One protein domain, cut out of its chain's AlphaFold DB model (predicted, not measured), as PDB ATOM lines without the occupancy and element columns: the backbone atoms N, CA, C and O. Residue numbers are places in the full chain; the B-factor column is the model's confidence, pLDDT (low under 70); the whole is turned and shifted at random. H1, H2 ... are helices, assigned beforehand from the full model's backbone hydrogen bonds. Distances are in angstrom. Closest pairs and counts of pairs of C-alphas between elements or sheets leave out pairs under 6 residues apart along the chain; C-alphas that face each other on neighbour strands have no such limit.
ATOM      1  N   PRO A  32      35.001  38.433 118.813       95.31
ATOM      2  CA  PRO A  32      34.198  39.126 117.803       95.31
ATOM      3  C   PRO A  32      32.685  39.050 118.062       95.31
ATOM      4  O   PRO A  32      31.967  40.026 117.843       95.31
ATOM      5  N   ALA A  33      32.197  37.915 118.577       97.00
ATOM      6  CA  ALA A  33      30.788  37.732 118.911       97.00
ATOM      7  C   ALA A  33      30.351  38.624 120.086       97.00
ATOM      8  O   ALA A  33      29.274  39.209 120.041       97.00
ATOM      9  N   GLU A  34      31.188  38.775 121.115       97.88
ATOM     10  CA  GLU A  34      30.901  39.650 122.259       97.88
ATOM     11  C   GLU A  34      30.947  41.135 121.890       97.88
ATOM     12  O   GLU A  34      30.162  41.923 122.427       97.88
ATOM     13  N   LEU A  35      31.832  41.513 120.960       95.94
ATOM     14  CA  LEU A  35      31.929  42.876 120.438       95.94
ATOM     15  C   LEU A  35      30.696  43.256 119.597       95.94
ATOM     16  O   LEU A  35      30.212  44.388 119.670       95.94
ATOM     17  N   ALA A  36      30.170  42.302 118.824       95.38
ATOM     18  CA  ALA A  36      28.976  42.471 117.996       95.38
ATOM     19  C   ALA A  36      27.653  42.202 118.740       95.38
ATOM     20  O   ALA A  36      26.586  42.481 118.195       95.38
ATOM     21  N   ALA A  37      27.703  41.668 119.966       97.12
ATOM     22  CA  ALA A  37      26.515  41.291 120.725       97.12
ATOM     23  C   ALA A  37      25.564  42.489 120.946       97.12
ATOM     24  O   ALA A  37      26.045  43.597 121.216       97.12
ATOM     25  N   PRO A  38      24.232  42.279 120.907       96.19
ATOM     26  CA  PRO A  38      23.254  43.331 121.166       96.19
ATOM     27  C   PRO A  38      23.432  43.975 122.543       96.19
ATOM     28  O   PRO A  38      23.579  43.278 123.551       96.19
ATOM     29  N   ARG A  39      23.387  45.308 122.603       94.31
ATOM     30  CA  ARG A  39      23.468  46.094 123.846       94.31
ATOM     31  C   ARG A  39      22.393  47.176 123.869       94.31
ATOM     32  O   ARG A  39      21.920  47.616 122.827       94.31
ATOM     33  N   CYS A  40      22.021  47.614 125.070       93.81
ATOM     34  CA  CYS A  40      21.221  48.821 125.221       93.81
ATOM     35  C   CYS A  40      22.089  50.060 124.959       93.81
ATOM     36  O   CYS A  40      23.256  50.106 125.348       93.81
ATOM     37  N   GLY A  41      21.517  51.065 124.305       85.69
ATOM     38  CA  GLY A  41      22.217  52.293 123.947       85.69
ATOM     39  C   GLY A  41      21.688  52.877 122.646       85.69
ATOM     40  O   GLY A  41      20.785  52.318 122.028       85.69
ATOM     41  N   PHE A  42      22.256  54.015 122.244       90.88
ATOM     42  CA  PHE A  42      21.939  54.636 120.958       90.88
ATOM     43  C   PHE A  42      22.372  53.739 119.789       90.88
ATOM     44  O   PHE A  42      21.616  53.538 118.844       90.88
ATOM     45  N   PHE A  43      23.561  53.138 119.898       90.81
ATOM     46  CA  PHE A  43      24.037  52.122 118.965       90.81
ATOM     47  C   PHE A  43      23.746  50.718 119.507       90.81
ATOM     48  O   PHE A  43      23.961  50.467 120.697       90.81
ATOM     49  N   PRO A  44      23.322  49.773 118.654       90.25
ATOM     50  CA  PRO A  44      22.850  48.463 119.098       90.25
ATOM     51  C   PRO A  44      23.970  47.488 119.501       90.25
ATOM     52  O   PRO A  44      23.673  46.360 119.886       90.25
ATOM     53  N   SER A  45      25.249  47.875 119.416       94.75
ATOM     54  CA  SER A  45      26.397  47.059 119.844       94.75
ATOM     55  C   SER A  45      27.645  47.911 120.120       94.75
ATOM     56  O   SER A  45      27.715  49.093 119.759       94.75
ATOM     57  N   LEU A  46      28.665  47.298 120.738       94.81
ATOM     58  CA  LEU A  46      29.973  47.939 120.920       94.81
ATOM     59  C   LEU A  46      30.664  48.157 119.571       94.81
ATOM     60  O   LEU A  46      31.201  49.236 119.340       94.81
ATOM     61  N   ALA A  47      30.584  47.186 118.657       93.69
ATOM     62  CA  ALA A  47      31.101  47.327 117.297       93.69
ATOM     63  C   ALA A  47      30.486  48.533 116.563       93.69
ATOM     64  O   ALA A  47      31.217  49.331 115.981       93.69
ATOM     65  N   ALA A  48      29.161  48.713 116.642       90.44
ATOM     66  CA  ALA A  48      28.476  49.851 116.024       90.44
ATOM     67  C   ALA A  48      28.892  51.192 116.655       90.44
ATOM     68  O   ALA A  48      29.109  52.174 115.946       90.44
ATOM     69  N   THR A  49      29.073  51.220 117.979       93.44
ATOM     70  CA  THR A  49      29.587  52.400 118.692       93.44
ATOM     71  C   THR A  49      31.007  52.757 118.243       93.44
ATOM     72  O   THR A  49      31.273  53.904 117.900       93.44
ATOM     73  N   LEU A  50      31.925  51.785 118.221       93.69
ATOM     74  CA  LEU A  50      33.324  52.010 117.840       93.69
ATOM     75  C   LEU A  50      33.452  52.452 116.383       93.69
ATOM     76  O   LEU A  50      34.229  53.354 116.083       93.69
ATOM     77  N   ASN A  51      32.665  51.853 115.488       90.19
ATOM     78  CA  ASN A  51      32.641  52.258 114.092       90.19
ATOM     79  C   ASN A  51      32.110  53.694 113.931       90.19
ATOM     80  O   ASN A  51      32.674  54.474 113.172       90.19
ATOM     81  N   HIS A  52      31.099  54.092 114.713       88.81
ATOM     82  CA  HIS A  52      30.630  55.478 114.703       88.81
ATOM     83  C   HIS A  52      31.727  56.463 115.137       88.81
ATOM     84  O   HIS A  52      31.937  57.470 114.463       88.81
ATOM     85  N   ILE A  53      32.448  56.159 116.223       91.00
ATOM     86  CA  ILE A  53      33.568  56.989 116.698       91.00
ATOM     87  C   ILE A  53      34.631  57.124 115.602       91.00
ATOM     88  O   ILE A  53      35.039  58.238 115.291       91.00
ATOM     89  N   LEU A  54      35.022  56.013 114.970       88.50
ATOM     90  CA  LEU A  54      36.032  56.012 113.908       88.50
ATOM     91  C   LEU A  54      35.625  56.881 112.710       88.50
ATOM     92  O   LEU A  54      36.428  57.676 112.223       88.50
ATOM     93  N   VAL A  55      34.381  56.745 112.242       85.81
ATOM     94  CA  VAL A  55      33.865  57.524 111.107       85.81
ATOM     95  C   VAL A  55      33.874  59.020 111.420       85.81
ATOM     96  O   VAL A  55      34.294  59.819 110.583       85.81
ATOM     97  N   ILE A  56      33.453  59.409 112.626       87.50
ATOM     98  CA  ILE A  56      33.432  60.815 113.042       87.50
ATOM     99  C   ILE A  56      34.848  61.371 113.253       87.50
ATOM    100  O   ILE A  56      35.115  62.503 112.845       87.50
ATOM    101  N   ASP A  57      35.774  60.586 113.811       88.69
ATOM    102  CA  ASP A  57      37.181  60.982 113.938       88.69
ATOM    103  C   ASP A  57      37.788  61.280 112.559       88.69
ATOM    104  O   ASP A  57      38.415  62.324 112.367       88.69
ATOM    105  N   TRP A  58      37.554  60.418 111.563       87.38
ATOM    106  CA  TRP A  58      38.000  60.687 110.195       87.38
ATOM    107  C   TRP A  58      37.330  61.906 109.584       87.38
ATOM    108  O   TRP A  58      38.025  62.702 108.961       87.38
ATOM    109  N   PHE A  59      36.018  62.066 109.764       85.31
ATOM    110  CA  PHE A  59      35.288  63.227 109.257       85.31
ATOM    111  C   PHE A  59      35.925  64.538 109.732       85.31
ATOM    112  O   PHE A  59      36.215  65.415 108.917       85.31
ATOM    113  N   TYR A  60      36.190  64.664 111.036       86.56
ATOM    114  CA  TYR A  60      36.756  65.890 111.594       86.56
ATOM    115  C   TYR A  60      38.232  66.081 111.257       86.56
ATOM    116  O   TYR A  60      38.629  67.209 110.977       86.56
ATOM    117  N   VAL A  61      39.045  65.020 111.252       87.75
ATOM    118  CA  VAL A  61      40.452  65.123 110.826       87.75
ATOM    119  C   VAL A  61      40.532  65.568 109.369       87.75
ATOM    120  O   VAL A  61      41.267  66.499 109.059       87.75
ATOM    121  N   ASP A  62      39.725  64.971 108.496       86.19
ATOM    122  CA  ASP A  62      39.671  65.343 107.086       86.19
ATOM    123  C   ASP A  62      39.235  66.800 106.898       86.19
ATOM    124  O   ASP A  62      39.889  67.550 106.178       86.19
ATOM    125  N   ALA A  63      38.194  67.244 107.609       86.44
ATOM    126  CA  ALA A  63      37.751  68.636 107.576       86.44
ATOM    127  C   ALA A  63      38.831  69.615 108.081       86.44
ATOM    128  O   ALA A  63      39.006  70.691 107.508       86.44
ATOM    129  N   LEU A  64      39.580  69.252 109.129       87.06
ATOM    130  CA  LEU A  64      40.693  70.058 109.649       87.06
ATOM    131  C   LEU A  64      41.875  70.130 108.671       87.06
ATOM    132  O   LEU A  64      42.568  71.144 108.630       87.06
ATOM    133  N   GLU A  65      42.083  69.085 107.871       89.81
ATOM    134  CA  GLU A  65      43.085  69.030 106.798       89.81
ATOM    135  C   GLU A  65      42.630  69.752 105.510       89.81
ATOM    136  O   GLU A  65      43.393  69.838 104.549       89.81
ATOM    137  N   GLY A  66      41.416  70.317 105.489       87.81
ATOM    138  CA  GLY A  66      40.845  71.029 104.340       87.81
ATOM    139  C   GLY A  66      40.105  70.134 103.338       87.81
ATOM    140  O   GLY A  66      39.808  70.581 102.230       87.81
ATOM    141  N   GLY A  67      39.819  68.885 103.707       81.06
ATOM    142  CA  GLY A  67      38.995  67.950 102.945       81.06
ATOM    143  C   GLY A  67      37.490  68.233 103.049       81.06
ATOM    144  O   GLY A  67      37.043  69.152 103.737       81.06
ATOM    145  N   LEU A  68      36.687  67.436 102.337       76.00
ATOM    146  CA  LEU A  68      35.225  67.587 102.253       76.00
ATOM    147  C   LEU A  68      34.456  66.685 103.239       76.00
ATOM    148  O   LEU A  68      33.251  66.497 103.078       76.00
ATOM    149  N   GLY A  69      35.121  66.131 104.257       62.94
ATOM    150  CA  GLY A  69      34.465  65.361 105.319       62.94
ATOM    151  C   GLY A  69      34.509  63.850 105.097       62.94
ATOM    152  O   GLY A  69      33.493  63.168 105.187       62.94
ATOM    153  N   ALA A  70      35.698  63.321 104.806       62.78
ATOM    154  CA  ALA A  70      36.049  61.898 104.781       62.78
ATOM    155  C   ALA A  70      35.286  60.996 103.792       62.78
ATOM    156  O   ALA A  70      35.488  59.780 103.824       62.78
ATOM    157  N   ALA A  71      34.489  61.551 102.873       59.09
ATOM    158  CA  ALA A  71      33.748  60.780 101.868       59.09
ATOM    159  C   ALA A  71      34.643  59.769 101.116       59.09
ATOM    160  O   ALA A  71      34.290  58.594 100.999       59.09
ATOM    161  N   ASP A  72      35.846  60.191 100.715       54.78
ATOM    162  CA  ASP A  72      36.797  59.343  99.985       54.78
ATOM    163  C   ASP A  72      37.460  58.268 100.867       54.78
ATOM    164  O   ASP A  72      37.716  57.153 100.405       54.78
ATOM    165  N   ARG A  73      37.713  58.550 102.156       58.78
ATOM    166  CA  ARG A  73      38.337  57.576 103.078       58.78
ATOM    167  C   ARG A  73      37.356  56.500 103.527       58.78
ATOM    168  O   ARG A  73      37.749  55.347 103.683       58.78
ATOM    169  N   VAL A  74      36.087  56.862 103.702       55.19
ATOM    170  CA  VAL A  74      35.039  55.919 104.101       55.19
ATOM    171  C   VAL A  74      34.673  54.977 102.949       55.19
ATOM    172  O   VAL A  74      34.531  53.774 103.167       55.19
ATOM    173  N   ALA A  75      34.629  55.479 101.710       52.50
ATOM    174  CA  ALA A  75      34.404  54.653 100.523       52.50
ATOM    175  C   ALA A  75      35.549  53.649 100.259       52.50
ATOM    176  O   ALA A  75      35.302  52.536  99.798       52.50
ATOM    177  N   GLY A  76      36.797  54.012 100.585       49.44
ATOM    178  CA  GLY A  76      37.984  53.187 100.329       49.44
ATOM    179  C   GLY A  76      38.203  51.994 101.272       49.44
ATOM    180  O   GLY A  76      38.987  51.110 100.933       49.44
ATOM    181  N   GLN A  77      37.538  51.938 102.434       53.56
ATOM    182  CA  GLN A  77      37.751  50.875 103.437       53.56
ATOM    183  C   GLN A  77      36.619  49.839 103.533       53.56
ATOM    184  O   GLN A  77      36.675  48.956 104.386       53.56
ATOM    185  N   GLY A  78      35.601  49.908 102.668       46.91
ATOM    186  CA  GLY A  78      34.502  48.932 102.667       46.91
ATOM    187  C   GLY A  78      33.639  48.959 103.937       46.91
ATOM    188  O   GLY A  78      32.962  47.977 104.236       46.91
ATOM    189  N   LEU A  79      33.667  50.063 104.691       53.34
ATOM    190  CA  LEU A  79      32.774  50.275 105.825       53.34
ATOM    191  C   LEU A  79      31.378  50.599 105.278       53.34
ATOM    192  O   LEU A  79      31.174  51.629 104.638       53.34
ATOM    193  N   ASP A  80      30.425  49.692 105.492       48.44
ATOM    194  CA  ASP A  80      29.039  49.847 105.049       48.44
ATOM    195  C   ASP A  80      28.364  51.038 105.755       48.44
ATOM    196  O   ASP A  80      27.973  50.972 106.923       48.44
ATOM    197  N   LEU A  81      28.230  52.150 105.028       49.78
ATOM    198  CA  LEU A  81      27.458  53.326 105.438       49.78
ATOM    199  C   LEU A  81      25.947  53.164 105.222       49.78
ATOM    200  O   LEU A  81      25.191  54.041 105.643       49.78
ATOM    201  N   GLY A  82      25.484  52.080 104.588       41.91
ATOM    202  CA  GLY A  82      24.078  51.866 104.238       41.91
ATOM    203  C   GLY A  82      23.131  51.920 105.440       41.91
ATOM    204  O   GLY A  82      21.972  52.301 105.293       41.91
ATOM    205  N   GLY A  83      23.639  51.630 106.643       45.44
ATOM    206  CA  GLY A  83      22.928  51.839 107.908       45.44
ATOM    207  C   GLY A  83      23.144  53.209 108.570       45.44
ATOM    208  O   GLY A  83      22.271  53.657 109.309       45.44
ATOM    209  N   TYR A  84      24.263  53.895 108.315       47.44
ATOM    210  CA  TYR A  84      24.649  55.129 109.018       47.44
ATOM    211  C   TYR A  84      23.849  56.358 108.579       47.44
ATOM    212  O   TYR A  84      23.423  57.133 109.431       47.44
ATOM    213  N   ALA A  85      23.571  56.513 107.280       43.00
ATOM    214  CA  ALA A  85      22.787  57.648 106.771       43.00
ATOM    215  C   ALA A  85      21.318  57.652 107.255       43.00
ATOM    216  O   ALA A  85      20.631  58.659 107.129       43.00
ATOM    217  N   GLN A  86      20.840  56.535 107.812       43.03
ATOM    218  CA  GLN A  86      19.497  56.371 108.383       43.03
ATOM    219  C   GLN A  86      19.460  56.489 109.920       43.03
ATOM    220  O   GLN A  86      18.380  56.423 110.498       43.03
ATOM    221  N   GLN A  87      20.609  56.622 110.598       44.31
ATOM    222  CA  GLN A  87      20.706  56.540 112.069       44.31
ATOM    223  C   GLN A  87      21.262  57.807 112.740       44.31
ATOM    224  O   GLN A  87      21.320  57.870 113.969       44.31
ATOM    225  N   SER A  88      21.638  58.826 111.968       34.41
ATOM    226  CA  SER A  88      21.906  60.168 112.497       34.41
ATOM    227  C   SER A  88      20.597  60.972 112.567       34.41
ATOM    228  O   SER A  88      19.876  60.985 111.568       34.41
ATOM    229  N   PRO A  89      20.257  61.600 113.713       42.59
ATOM    230  CA  PRO A  89      19.144  62.545 113.791       42.59
ATOM    231  C   PRO A  89      19.392  63.802 112.949       42.59
ATOM    232  O   PRO A  89      20.578  64.152 112.737       42.59
TER     233      PRO A  89
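AT A GLANCE: This is residues 32 to 89 of the 89 residues of an uncharacterized protein of Rhodospirillales bacterium 12-71-4 (UniProt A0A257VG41). One long helix, H2, makes the longest axis of this domain, with the short helix H1 at the end where H2 begins. After H2 the chain folds back and brings a second short helix, H3, to one side of the middle of H2; a tail with no named element, residues 77 to 89, then crosses the line of H2 on that side. The printed part has 58 residues with three named helices, in the order H1, H2, H3, and no named strand; the class is all helix. The whole is only just loose, close to compact, with a radius of gyration of the C-alphas of 12.6 A, and it is elongated, its C-alphas spanning 37 by 24 by 18 A.

IN THESE COORDINATES: H1 holds residues 32 to 36 and begins with C-alpha 32 at (34.198, 39.126, 117.803); it measures 6.2 A from first to last C-alpha. A short link of 9 residues leads to H2, residues 46 to 64, the longest helix with 19 residues. H2 measures 27.0 A, from C-alpha 46 at (29.973, 47.939, 120.920) to C-alpha 64 at (40.693, 70.058, 109.649). A short link of 6 residues leads to H3, residues 71 to 76, which measures 8.8 A and ends with C-alpha 76 at (37.984, 53.187, 100.329).

HOW THE PARTS SIT: H2 touches both H1 and H3. It touches H1 with residues 46 to 48 alone, and the closest C-alphas of the two are those of Ala 36 and Ala 47, 5.3 A apart. H2 and H3 only just touch, with 3 pairs of C-alphas within 8 A. H2 touches H3 with residues 55 to 59 alone, and the closest C-alphas of the two are those of Val 55 and Val 74, 7.3 A apart. H2 and H3 stand at a steep tilt of 53 degrees and run opposite ways. H1 and H3 are apart. In H1, H2 and H3 every O i to N i+4 pair is within hydrogen-bond range.

THE WHOLE: The two C-alphas farthest apart are those of Ala 33 and Gly 66, at 37.7 A. The printed part has no cut, and neither of the links between the helices is long. Residues 77 to 89, 13 residues with no named element, have their C-alphas 7 to 14 A from the mean of the C-alphas; Pro 89 is the chain's last residue. The mean pLDDT of the printed part is 75.7, and the 21 residues from 69 to 89, which take in H3, are under 70. The mean pLDDT is 96 for H1, 89 for H2 and 55 for H3.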